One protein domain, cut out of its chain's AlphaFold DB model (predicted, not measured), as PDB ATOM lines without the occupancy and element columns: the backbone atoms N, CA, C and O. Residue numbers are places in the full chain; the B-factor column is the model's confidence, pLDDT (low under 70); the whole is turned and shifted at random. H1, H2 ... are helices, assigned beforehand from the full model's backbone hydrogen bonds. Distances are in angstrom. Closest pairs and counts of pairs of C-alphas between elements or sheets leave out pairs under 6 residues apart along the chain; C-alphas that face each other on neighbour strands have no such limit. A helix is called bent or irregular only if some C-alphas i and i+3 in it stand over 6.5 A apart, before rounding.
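What this domain is: This is residues 10 to 100 of the 207 residues of an uncharacterized protein of Acidimicrobiia bacterium (UniProt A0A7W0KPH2). Five helices make an up-and-down bundle, each running against the one before it, set round in a ring in the order H1, H2, H3, H4, H5. H3 and H4 are the most closely packed pair, while the ring is only loosely closed between H5 and H1; the tail after H5, residues 95 to 100, and the first turn of H1 lie at opposite ends of the long axis. The printed part has 91 residues with five named helices, H1 to H5 in chain order, and no named strand; the class is all helix. The whole is compact, with a radius of gyration of the C-alphas of 12.4 A and spans of 40 by 27 by 20 A.

How they stand to each other: The longest helix, H1, residues 10 to 28, touches H2, residues 34 to 43, with residues 19 to 27 alone; the closest C-alphas are those of Lys 26 and Ala 37, 5.6 A apart. This helical hairpin has a steep tilt of 44 degrees, opposite ways. H1 only just touches H5, residues 80 to 94, with 3 pairs of C-alphas within 8 A, the closest being those of Ser 13 and Thr 81, 7.2 A apart; they run the same way at a shallow tilt of 16 degrees. H2 and H5 are the hubs, touching 3 helices each. They only just touch each other, also with 3 pairs, closest at the C-alphas of Ile 34 and Gln 93, 6.6 A apart. H2 and H3, residues 50 to 63, form a hairpin at a steep tilt of 38 degrees, closest at the C-alphas of Gly 42 and Phe 53, 5.3 A apart. H3 touches H4, residues 66 to 77, in a hairpin at a shallow tilt of 24 degrees, closest at the C-alphas of Ala 56 and Ser 69, 4.7 A apart. H4 and H5 form a hairpin at a shallow tilt of 5 degrees, closest at the C-alphas of Arg 74 and Asp 83, 5.6 A apart. H1 is apart from H3 and H4, and H3 from H5. Every O i to N i+4 pair is within hydrogen-bond range in H3, H4 and H5, against 11 of 15 in H1 and 5 of 6 in H2.

Where its parts are: H1 begins at C-alpha 10, (135.849, 165.805, 144.845), and spans 28.7 A from first to last C-alpha. It has a kink of 28 degrees near residue 18 and is irregular, but only just: C-alphas 14 and 17 are 6.9 A apart. H2 spans 14.6 A, H3 19.9 A and H4 16.3 A. H5 spans 21.5 A and ends at C-alpha 94, (112.599, 149.836, 131.960).

The domain as a whole: The two C-alphas farthest apart are those of Ser 10 and Glu 99, 40.7 A. The printed part has no cut. The links H1 to H2, H3 to H4 and H4 to H5 are tight, and H2 to H3 is short. The mean pLDDT of the printed part is 74.9; 29 residues are under 70, among them 10 to 13, 27 to 31 and 87 to 100.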
ATOM      1  N   SER A  10     135.326 165.300 146.123       54.34
ATOM      2  CA  SER A  10     135.849 165.805 144.845       54.34
ATOM      3  C   SER A  10     136.553 164.709 144.038       54.34
ATOM      4  O   SER A  10     136.241 164.534 142.868       54.34
ATOM      5  N   THR A  11     137.396 163.889 144.674       54.72
ATOM      6  CA  THR A  11     138.089 162.778 143.988       54.72
ATOM      7  C   THR A  11     137.118 161.692 143.508       54.72
ATOM      8  O   THR A  11     137.288 161.135 142.430       54.72
ATOM      9  N   ALA A  12     136.050 161.436 144.268       58.56
ATOM     10  CA  ALA A  12     134.958 160.551 143.861       58.56
ATOM     11  C   ALA A  12     134.220 161.061 142.608       58.56
ATOM     12  O   ALA A  12     133.905 160.270 141.720       58.56
ATOM     13  N   SER A  13     133.982 162.375 142.515       63.06
ATOM     14  CA  SER A  13     133.274 162.968 141.374       63.06
ATOM     15  C   SER A  13     134.059 162.904 140.058       63.06
ATOM     16  O   SER A  13     133.467 162.773 138.989       63.06
ATOM     17  N   GLU A  14     135.392 162.927 140.136       71.50
ATOM     18  CA  GLU A  14     136.292 162.894 138.975       71.50
ATOM     19  C   GLU A  14     136.315 161.527 138.268       71.50
ATOM     20  O   GLU A  14     136.596 161.466 137.075       71.50
ATOM     21  N   ALA A  15     135.975 160.438 138.966       73.88
ATOM     22  CA  ALA A  15     135.988 159.086 138.402       73.88
ATOM     23  C   ALA A  15     134.711 158.722 137.621       73.88
ATOM     24  O   ALA A  15     134.730 157.814 136.790       73.88
ATOM     25  N   TRP A  16     133.595 159.425 137.849       74.62
ATOM     26  CA  TRP A  16     132.309 159.106 137.216       74.62
ATOM     27  C   TRP A  16     132.312 159.152 135.684       74.62
ATOM     28  O   TRP A  16     131.760 158.224 135.096       74.62
ATOM     29  N   PRO A  17     132.919 160.148 135.007       76.50
ATOM     30  CA  PRO A  17     132.946 160.182 133.545       76.50
ATOM     31  C   PRO A  17     133.580 158.928 132.936       76.50
ATOM     32  O   PRO A  17     133.050 158.375 131.975       76.50
ATOM     33  N   GLN A  18     134.669 158.439 133.535       77.06
ATOM     34  CA  GLN A  18     135.332 157.217 133.092       77.06
ATOM     35  C   GLN A  18     134.452 155.982 133.330       77.06
ATOM     36  O   GLN A  18     134.291 155.162 132.431       77.06
ATOM     37  N   LEU A  19     133.825 155.869 134.507       79.38
ATOM     38  CA  LEU A  19     132.923 154.754 134.818       79.38
ATOM     39  C   LEU A  19     131.701 154.729 133.883       79.38
ATOM     40  O   LEU A  19     131.279 153.662 133.442       79.38
ATOM     41  N   ILE A  20     131.142 155.893 133.543       78.25
ATOM     42  CA  ILE A  20     130.021 156.012 132.597       78.25
ATOM     43  C   ILE A  20     130.447 155.563 131.194       78.25
ATOM     44  O   ILE A  20     129.693 154.863 130.518       78.25
ATOM     45  N   GLU A  21     131.653 155.924 130.762       74.31
ATOM     46  CA  GLU A  21     132.177 155.508 129.463       74.31
ATOM     47  C   GLU A  21     132.429 153.993 129.405       74.31
ATOM     48  O   GLU A  21     132.005 153.326 128.460       74.31
ATOM     49  N   GLU A  22     133.024 153.408 130.446       75.50
ATOM     50  CA  GLU A  22     133.196 151.954 130.543       75.50
ATOM     51  C   GLU A  22     131.849 151.214 130.570       75.50
ATOM     52  O   GLU A  22     131.698 150.153 129.953       75.50
ATOM     53  N   LEU A  23     130.844 151.792 131.238       78.56
ATOM     54  CA  LEU A  23     129.479 151.274 131.275       78.56
ATOM     55  C   LEU A  23     128.835 151.304 129.888       78.56
ATOM     56  O   LEU A  23     128.226 150.311 129.474       78.56
ATOM     57  N   ARG A  24     129.007 152.407 129.150       71.38
ATOM     58  CA  ARG A  24     128.547 152.554 127.765       71.38
ATOM     59  C   ARG A  24     129.164 151.475 126.888       71.38
ATOM     60  O   ARG A  24     128.421 150.730 126.261       71.38
ATOM     61  N   ILE A  25     130.490 151.327 126.911       69.56
ATOM     62  CA  ILE A  25     131.215 150.324 126.117       69.56
ATOM     63  C   ILE A  25     130.721 148.908 126.443       69.56
ATOM     64  O   ILE A  25     130.437 148.124 125.538       69.56
ATOM     65  N   LYS A  26     130.562 148.563 127.727       71.69
ATOM     66  CA  LYS A  26     130.082 147.232 128.137       71.69
ATOM     67  C   LYS A  26     128.636 146.953 127.736       71.69
ATOM     68  O   LYS A  26     128.315 145.815 127.400       71.69
ATOM     69  N   THR A  27     127.785 147.969 127.753       66.81
ATOM     70  CA  THR A  27     126.377 147.819 127.379       66.81
ATOM     71  C   THR A  27     126.222 147.762 125.856       66.81
ATOM     72  O   THR A  27     125.532 146.887 125.346       66.81
ATOM     73  N   SER A  28     126.908 148.636 125.109       65.00
ATOM     74  CA  SER A  28     126.738 148.762 123.655       65.00
ATOM     75  C   SER A  28     127.609 147.809 122.838       65.00
ATOM     76  O   SER A  28     127.130 147.219 121.880       65.00
ATOM     77  N   ALA A  29     128.894 147.671 123.174       58.56
ATOM     78  CA  ALA A  29     129.843 146.893 122.373       58.56
ATOM     79  C   ALA A  29     129.902 145.421 122.799       58.56
ATOM     80  O   ALA A  29     130.172 144.552 121.977       58.56
ATOM     81  N   LEU A  30     129.652 145.136 124.082       65.06
ATOM     82  CA  LEU A  30     129.690 143.776 124.631       65.06
ATOM     83  C   LEU A  30     128.294 143.173 124.848       65.06
ATOM     84  O   LEU A  30     128.208 142.041 125.321       65.06
ATOM     85  N   GLY A  31     127.224 143.919 124.542       65.50
ATOM     86  CA  GLY A  31     125.837 143.456 124.652       65.50
ATOM     87  C   GLY A  31     125.440 142.995 126.056       65.50
ATOM     88  O   GLY A  31     124.537 142.172 126.201       65.50
ATOM     89  N   ARG A  32     126.139 143.457 127.104       70.25
ATOM     90  CA  ARG A  32     125.829 143.059 128.482       70.25
ATOM     91  C   ARG A  32     124.554 143.752 128.942       70.25
ATOM     92  O   ARG A  32     124.309 144.907 128.602       70.25
ATOM     93  N   SER A  33     123.785 143.062 129.781       77.88
ATOM     94  CA  SER A  33     122.654 143.691 130.462       77.88
ATOM     95  C   SER A  33     123.140 144.867 131.316       77.88
ATOM     96  O   SER A  33     124.224 144.813 131.906       77.88
ATOM     97  N   ILE A  34     122.336 145.928 131.399       77.00
ATOM     98  CA  ILE A  34     122.669 147.148 132.150       77.00
ATOM     99  C   ILE A  34     123.069 146.844 133.609       77.00
ATOM    100  O   ILE A  34     124.103 147.355 134.048       77.00
ATOM    101  N   PRO A  35     122.356 145.975 134.361       82.06
ATOM    102  CA  PRO A  35     122.740 145.640 135.730       82.06
ATOM    103  C   PRO A  35     124.107 144.958 135.794       82.06
ATOM    104  O   PRO A  35     124.938 145.279 136.644       82.06
ATOM    105  N   GLN A  36     124.376 144.046 134.862       84.56
ATOM    106  CA  GLN A  36     125.641 143.327 134.810       84.56
ATOM    107  C   GLN A  36     126.802 144.260 134.458       84.56
ATOM    108  O   GLN A  36     127.841 144.224 135.118       84.56
ATOM    109  N   ALA A  37     126.620 145.132 133.467       85.06
ATOM    110  CA  ALA A  37     127.614 146.128 133.096       85.06
ATOM    111  C   ALA A  37     127.918 147.077 134.272       85.06
ATOM    112  O   ALA A  37     129.088 147.328 134.561       85.06
ATOM    113  N   LEU A  38     126.894 147.514 135.016       86.94
ATOM    114  CA  LEU A  38     127.048 148.384 136.186       86.94
ATOM    115  C   LEU A  38     127.907 147.754 137.286       86.94
ATOM    116  O   LEU A  38     128.856 148.379 137.763       86.94
ATOM    117  N   PHE A  39     127.606 146.519 137.693       89.81
ATOM    118  CA  PHE A  39     128.370 145.861 138.759       89.81
ATOM    119  C   PHE A  39     129.768 145.432 138.311       89.81
ATOM    120  O   PHE A  39     130.666 145.289 139.138       89.81
ATOM    121  N   GLU A  40     129.987 145.244 137.013       89.25
ATOM    122  CA  GLU A  40     131.321 145.011 136.471       89.25
ATOM    123  C   GLU A  40     132.198 146.251 136.493       89.25
ATOM    124  O   GLU A  40     133.340 146.160 136.934       89.25
ATOM    125  N   VAL A  41     131.665 147.391 136.055       88.75
ATOM    126  CA  VAL A  41     132.353 148.686 136.138       88.75
ATOM    127  C   VAL A  41     132.614 149.056 137.597       88.75
ATOM    128  O   VAL A  41     133.712 149.478 137.950       88.75
ATOM    129  N   GLY A  42     131.652 148.789 138.485       86.31
ATOM    130  CA  GLY A  42     131.785 149.031 139.920       86.31
ATOM    131  C   GLY A  42     132.959 148.309 140.595       86.31
ATOM    132  O   GLY A  42     133.435 148.773 141.631       86.31
ATOM    133  N   ARG A  43     133.472 147.212 140.013       87.69
ATOM    134  CA  ARG A  43     134.671 146.516 140.518       87.69
ATOM    135  C   ARG A  43     135.971 147.265 140.225       87.69
ATOM    136  O   ARG A  43     136.919 147.113 140.989       87.69
ATOM    137  N   GLY A  44     136.008 148.045 139.145       84.06
ATOM    138  CA  GLY A  44     137.137 148.901 138.766       84.06
ATOM    139  C   GLY A  44     137.078 150.304 139.374       84.06
ATOM    140  O   GLY A  44     137.971 151.112 139.137       84.06
ATOM    141  N   ALA A  45     136.037 150.608 140.156       85.00
ATOM    142  CA  ALA A  45     135.866 151.919 140.759       85.00
ATOM    143  C   ALA A  45     136.935 152.207 141.840       85.00
ATOM    144  O   ALA A  45     137.403 151.276 142.509       85.00
ATOM    145  N   PRO A  46     137.277 153.492 142.070       81.50
ATOM    146  CA  PRO A  46     138.157 153.916 143.157       81.50
ATOM    147  C   PRO A  46     137.758 153.335 144.516       81.50
ATOM    148  O   PRO A  46     136.581 153.047 144.773       81.50
ATOM    149  N   GLU A  47     138.734 153.196 145.416       82.00
ATOM    150  CA  GLU A  47     138.529 152.581 146.731       82.00
ATOM    151  C   GLU A  47     137.418 153.249 147.547       82.00
ATOM    152  O   GLU A  47     136.763 152.587 148.350       82.00
ATOM    153  N   GLU A  48     137.167 154.536 147.312       81.75
ATOM    154  CA  GLU A  48     136.111 155.305 147.957       81.75
ATOM    155  C   GLU A  48     134.700 154.894 147.512       81.75
ATOM    156  O   GLU A  48     133.780 154.907 148.330       81.75
ATOM    157  N   LEU A  49     134.517 154.528 146.238       82.06
ATOM    158  CA  LEU A  49     133.211 154.203 145.643       82.06
ATOM    159  C   LEU A  49     132.885 152.707 145.741       82.06
ATOM    160  O   LEU A  49     131.718 152.317 145.860       82.06
ATOM    161  N   ARG A  50     133.921 151.865 145.743       87.81
ATOM    162  CA  ARG A  50     133.840 150.398 145.753       87.81
ATOM    163  C   ARG A  50     132.918 149.812 146.845       87.81
ATOM    164  O   ARG A  50     132.131 148.926 146.515       87.81
ATOM    165  N   PRO A  51     132.888 150.301 148.107       89.25
ATOM    166  CA  PRO A  51     131.961 149.786 149.124       89.25
ATOM    167  C   PRO A  51     130.475 150.007 148.791       89.25
ATOM    168  O   PRO A  51     129.624 149.208 149.198       89.25
ATOM    169  N   GLY A  52     130.157 151.086 148.064       87.38
ATOM    170  CA  GLY A  52     128.805 151.385 147.593       87.38
ATOM    171  C   GLY A  52     128.358 150.393 146.522       87.38
ATOM    172  O   GLY A  52     127.322 149.747 146.684       87.38
ATOM    173  N   PHE A  53     129.194 150.194 145.499       90.69
ATOM    174  CA  PHE A  53     128.960 149.208 144.439       90.69
ATOM    175  C   PHE A  53     128.857 147.777 144.974       90.69
ATOM    176  O   PHE A  53     127.946 147.050 144.591       90.69
ATOM    177  N   GLU A  54     129.714 147.378 145.919       92.94
ATOM    178  CA  GLU A  54     129.641 146.054 146.549       92.94
ATOM    179  C   GLU A  54     128.354 145.847 147.356       92.94
ATOM    180  O   GLU A  54     127.783 144.756 147.358       92.94
ATOM    181  N   SER A  55     127.863 146.890 148.031       91.75
ATOM    182  CA  SER A  55     126.594 146.815 148.764       91.75
ATOM    183  C   SER A  55     125.407 146.660 147.817       91.75
ATOM    184  O   SER A  55     124.556 145.807 148.057       91.75
ATOM    185  N   ALA A  56     125.384 147.425 146.726       87.12
ATOM    186  CA  ALA A  56     124.360 147.315 145.694       87.12
ATOM    187  C   ALA A  56     124.412 145.961 144.963       87.12
ATOM    188  O   ALA A  56     123.376 145.360 144.704       87.12
ATOM    189  N   ARG A  57     125.613 145.426 144.701       93.38
ATOM    190  CA  ARG A  57     125.804 144.098 144.097       93.38
ATOM    191  C   ARG A  57     125.276 142.981 144.995       93.38
ATOM    192  O   ARG A  57     124.677 142.032 144.500       93.38
ATOM    193  N   ARG A  58     125.505 143.068 146.311       92.75
ATOM    194  CA  ARG A  58     124.929 142.114 147.274       92.75
ATOM    195  C   ARG A  58     123.406 142.172 147.272       92.75
ATOM    196  O   ARG A  58     122.785 141.118 147.245       92.75
ATOM    197  N   GLU A  59     122.832 143.372 147.258       89.50
ATOM    198  CA  GLU A  59     121.377 143.544 147.172       89.50
ATOM    199  C   GLU A  59     120.815 142.915 145.891       89.50
ATOM    200  O   GLU A  59     119.829 142.183 145.946       89.50
ATOM    201  N   TRP A  60     121.491 143.119 144.758       83.38
ATOM    202  CA  TRP A  60     121.121 142.524 143.474       83.38
ATOM    203  C   TRP A  60     121.147 140.995 143.504       83.38
ATOM    204  O   TRP A  60     120.221 140.360 143.017       83.38
ATOM    205  N   LEU A  61     122.165 140.389 144.120       87.69
ATOM    206  CA  LEU A  61     122.261 138.929 144.229       87.69
ATOM    207  C   LEU A  61     121.180 138.302 145.119       87.69
ATOM    208  O   LEU A  61     120.872 137.128 144.949       87.69
ATOM    209  N   ILE A  62     120.636 139.058 146.076       89.38
ATOM    210  CA  ILE A  62     119.606 138.571 147.005       89.38
ATOM    211  C   ILE A  62     118.206 138.800 146.428       89.38
ATOM    212  O   ILE A  62     117.364 137.910 146.473       89.38
ATOM    213  N   SER A  63     117.949 140.003 145.915       80.38
ATOM    214  CA  SER A  63     116.613 140.438 145.496       80.38
ATOM    215  C   SER A  63     116.343 140.228 144.009       80.38
ATOM    216  O   SER A  63     115.192 140.072 143.618       80.38
ATOM    217  N   THR A  64     117.387 140.246 143.175       82.44
ATOM    218  CA  THR A  64     117.281 140.391 141.711       82.44
ATOM    219  C   THR A  64     116.448 141.617 141.293       82.44
ATOM    220  O   THR A  64     115.925 141.687 140.183       82.44
ATOM    221  N   ASP A  65     116.335 142.614 142.175       78.50
ATOM    222  CA  ASP A  65     115.623 143.866 141.938       78.50
ATOM    223  C   ASP A  65     116.639 144.986 141.682       78.50
ATOM    224  O   ASP A  65     117.450 145.358 142.543       78.50
ATOM    225  N   PHE A  66     116.618 145.511 140.459       78.06
ATOM    226  CA  PHE A  66     117.594 146.495 140.011       78.06
ATOM    227  C   PHE A  66     117.313 147.871 140.614       78.06
ATOM    228  O   PHE A  66     118.248 148.574 140.995       78.06
ATOM    229  N   GLU A  67     116.043 148.231 140.780       78.62
ATOM    230  CA  GLU A  67     115.623 149.490 141.394       78.62
ATOM    231  C   GLU A  67     116.015 149.550 142.861       78.62
ATOM    232  O   GLU A  67     116.607 150.534 143.327       78.62
ATOM    233  N   ARG A  68     115.799 148.447 143.574       79.38
ATOM    234  CA  ARG A  68     116.242 148.311 144.957       79.38
ATOM    235  C   ARG A  68     117.759 148.407 145.082       79.38
ATOM    236  O   ARG A  68     118.274 149.128 145.939       79.38
ATOM    237  N   SER A  69     118.482 147.748 144.182       85.50
ATOM    238  CA  SER A  69     119.947 147.770 144.156       85.50
ATOM    239  C   SER A  69     120.504 149.171 143.868       85.50
ATOM    240  O   SER A  69     121.456 149.606 144.522       85.50
ATOM    241  N   LEU A  70     119.886 149.919 142.950       80.31
ATOM    242  CA  LEU A  70     120.246 151.309 142.656       80.31
ATOM    243  C   LEU A  70     119.904 152.257 143.809       80.31
ATOM    244  O   LEU A  70     120.673 153.171 144.099       80.31
ATOM    245  N   THR A  71     118.810 152.011 144.526       81.94
ATOM    246  CA  THR A  71     118.463 152.770 145.737       81.94
ATOM    247  C   THR A  71     119.524 152.595 146.825       81.94
ATOM    248  O   THR A  71     119.964 153.576 147.437       81.94
ATOM    249  N   VAL A  72     120.017 151.367 147.026       85.56
ATOM    250  CA  VAL A  72     121.152 151.095 147.924       85.56
ATOM    251  C   VAL A  72     122.413 151.815 147.443       85.56
ATOM    252  O   VAL A  72     123.122 152.406 148.261       85.56
ATOM    253  N   LEU A  73     122.679 151.812 146.133       83.38
ATOM    254  CA  LEU A  73     123.841 152.472 145.539       83.38
ATOM    255  C   LEU A  73     123.827 153.986 145.808       83.38
ATOM    256  O   LEU A  73     124.769 154.504 146.414       83.38
ATOM    257  N   ARG A  74     122.731 154.671 145.456       72.75
ATOM    258  CA  ARG A  74     122.519 156.107 145.711       72.75
ATOM    259  C   ARG A  74     122.675 156.456 147.187       72.75
ATOM    260  O   ARG A  74     123.436 157.351 147.544       72.75
ATOM    261  N   THR A  75     122.043 155.678 148.067       79.62
ATOM    262  CA  THR A  75     122.088 155.911 149.521       79.62
ATOM    263  C   THR A  75     123.509 155.796 150.082       79.62
ATOM    264  O   THR A  75     123.884 156.529 150.998       79.62
ATOM    265  N   ARG A  76     124.324 154.876 149.550       80.44
ATOM    266  CA  ARG A  76     125.708 154.660 150.002       80.44
ATOM    267  C   ARG A  76     126.678 155.714 149.475       80.44
ATOM    268  O   ARG A  76     127.629 156.044 150.182       80.44
ATOM    269  N   LEU A  77     126.451 156.211 148.263       76.19
ATOM    270  CA  LEU A  77     127.306 157.197 147.603       76.19
ATOM    271  C   LEU A  77     126.966 158.635 148.018       76.19
ATOM    272  O   LEU A  77     127.882 159.428 148.226       76.19
ATOM    273  N   ALA A  78     125.678 158.941 148.212       74.38
ATOM    274  CA  ALA A  78     125.161 160.252 148.612       74.38
ATOM    275  C   ALA A  78     125.773 161.409 147.793       74.38
ATOM    276  O   ALA A  78     126.261 162.399 148.352       74.38
ATOM    277  N   ASP A  79     125.783 161.235 146.470       69.25
ATOM    278  CA  ASP A  79     126.405 162.123 145.489       69.25
ATOM    279  C   ASP A  79     125.438 162.396 144.328       69.25
ATOM    280  O   ASP A  79     124.807 161.477 143.811       69.25
ATOM    281  N   ALA A  80     125.360 163.653 143.884       68.50
ATOM    282  CA  ALA A  80     124.391 164.088 142.876       68.50
ATOM    283  C   ALA A  80     124.625 163.421 141.510       68.50
ATOM    284  O   ALA A  80     123.676 163.130 140.782       68.50
ATOM    285  N   THR A  81     125.885 163.141 141.162       66.69
ATOM    286  CA  THR A  81     126.224 162.427 139.924       66.69
ATOM    287  C   THR A  81     125.777 160.967 139.984       66.69
ATOM    288  O   THR A  81     125.232 160.455 139.007       66.69
ATOM    289  N   ALA A  82     125.938 160.310 141.137       68.31
ATOM    290  CA  ALA A  82     125.469 158.943 141.347       68.31
ATOM    291  C   ALA A  82     123.944 158.842 141.209       68.31
ATOM    292  O   ALA A  82     123.443 157.906 140.579       68.31
ATOM    293  N   ASP A  83     123.216 159.820 141.753       72.50
ATOM    294  CA  ASP A  83     121.757 159.876 141.681       72.50
ATOM    295  C   ASP A  83     121.278 159.950 140.226       72.50
ATOM    296  O   ASP A  83     120.508 159.085 139.797       72.50
ATOM    297  N   ALA A  84     121.830 160.888 139.449       69.44
ATOM    298  CA  ALA A  84     121.507 161.074 138.034       69.44
ATOM    299  C   ALA A  84     121.852 159.846 137.168       69.44
ATOM    300  O   ALA A  84     121.058 159.439 136.315       69.44
ATOM    301  N   VAL A  85     123.011 159.216 137.397       70.62
ATOM    302  CA  VAL A  85     123.402 157.982 136.692       70.62
ATOM    303  C   VAL A  85     122.409 156.865 136.990       70.62
ATOM    304  O   VAL A  85     121.889 156.238 136.071       70.62
ATOM    305  N   CYS A  86     122.087 156.639 138.261       73.62
ATOM    306  CA  CYS A  86     121.143 155.598 138.646       73.62
ATOM    307  C   CYS A  86     119.742 155.852 138.059       73.62
ATOM    308  O   CYS A  86     119.058 154.909 137.679       73.62
ATOM    309  N   GLU A  87     119.281 157.108 137.987       67.50
ATOM    310  CA  GLU A  87     117.976 157.440 137.377       67.50
ATOM    311  C   GLU A  87     117.972 157.126 135.886       67.50
ATOM    312  O   GLU A  87     117.062 156.467 135.386       67.50
ATOM    313  N   THR A  88     119.045 157.506 135.197       66.38
ATOM    314  CA  THR A  88     119.228 157.211 133.776       66.38
ATOM    315  C   THR A  88     119.234 155.702 133.520       66.38
ATOM    316  O   THR A  88     118.616 155.235 132.566       66.38
ATOM    317  N   LEU A  89     119.881 154.921 134.389       67.75
ATOM    318  CA  LEU A  89     119.935 153.463 134.265       67.75
ATOM    319  C   LEU A  89     118.595 152.787 134.550       67.75
ATOM    320  O   LEU A  89     118.298 151.787 133.903       67.75
ATOM    321  N   LEU A  90     117.772 153.324 135.458       66.00
ATOM    322  CA  LEU A  90     116.404 152.828 135.647       66.00
ATOM    323  C   LEU A  90     115.570 153.023 134.395       66.00
ATOM    324  O   LEU A  90     114.937 152.080 133.930       66.00
ATOM    325  N   VAL A  91     115.622 154.223 133.820       54.38
ATOM    326  CA  VAL A  91     114.906 154.528 132.579       54.38
ATOM    327  C   VAL A  91     115.402 153.631 131.445       54.38
ATOM    328  O   VAL A  91     114.592 153.068 130.720       54.38
ATOM    329  N   ALA A  92     116.715 153.423 131.326       61.16
ATOM    330  CA  ALA A  92     117.292 152.543 130.314       61.16
ATOM    331  C   ALA A  92     116.915 151.061 130.516       61.16
ATOM    332  O   ALA A  92     116.706 150.347 129.538       61.16
ATOM    333  N   GLN A  93     116.794 150.595 131.764       62.34
ATOM    334  CA  GLN A  93     116.416 149.216 132.087       62.34
ATOM    335  C   GLN A  93     114.918 148.950 131.896       62.34
ATOM    336  O   GLN A  93     114.558 147.866 131.442       62.34
ATOM    337  N   LEU A  94     114.049 149.922 132.200       55.19
ATOM    338  CA  LEU A  94     112.599 149.836 131.960       55.19
ATOM    339  C   LEU A  94     112.256 149.629 130.478       55.19
ATOM    340  O   LEU A  94     111.171 149.162 130.148       55.19
ATOM    341  N   ILE A  95     113.194 149.955 129.591       50.78
ATOM    342  CA  ILE A  95     113.061 149.794 128.146       50.78
ATOM    343  C   ILE A  95     113.471 148.369 127.695       50.78
ATOM    344  O   ILE A  95     113.204 147.999 126.561       50.78
ATOM    345  N   GLY A  96     114.074 147.528 128.547       47.44
ATOM    346  CA  GLY A  96     114.731 146.270 128.157       47.44
ATOM    347  C   GLY A  96     113.834 145.103 127.688       47.44
ATOM    348  O   GLY A  96     112.920 144.693 128.397       47.44
ATOM    349  N   GLY A  97     114.205 144.460 126.563       45.16
ATOM    350  CA  GLY A  97     114.020 143.015 126.349       45.16
ATOM    351  C   GLY A  97     113.513 142.551 124.981       45.16
ATOM    352  O   GLY A  97     114.289 142.041 124.180       45.16
ATOM    353  N   THR A  98     112.204 142.639 124.738       46.38
ATOM    354  CA  THR A  98     111.536 141.868 123.661       46.38
ATOM    355  C   THR A  98     110.439 142.619 122.897       46.38
ATOM    356  O   THR A  98     110.067 142.193 121.812       46.38
ATOM    357  N   GLU A  99     109.972 143.770 123.386       51.25
ATOM    358  CA  GLU A  99     109.010 144.659 122.692       51.25
ATOM    359  C   GLU A  99     109.695 145.911 122.089       51.25
ATOM    360  O   GLU A  99     109.043 146.845 121.622       51.25
ATOM    361  N   ILE A 100     111.033 145.923 122.087       52.97
ATOM    362  CA  ILE A 100     111.877 147.046 121.662       52.97
ATOM    363  C   ILE A 100     111.782 147.308 120.152       52.97
ATOM    364  O   ILE A 100     111.667 148.463 119.776       52.97
TER     365      ILE A 100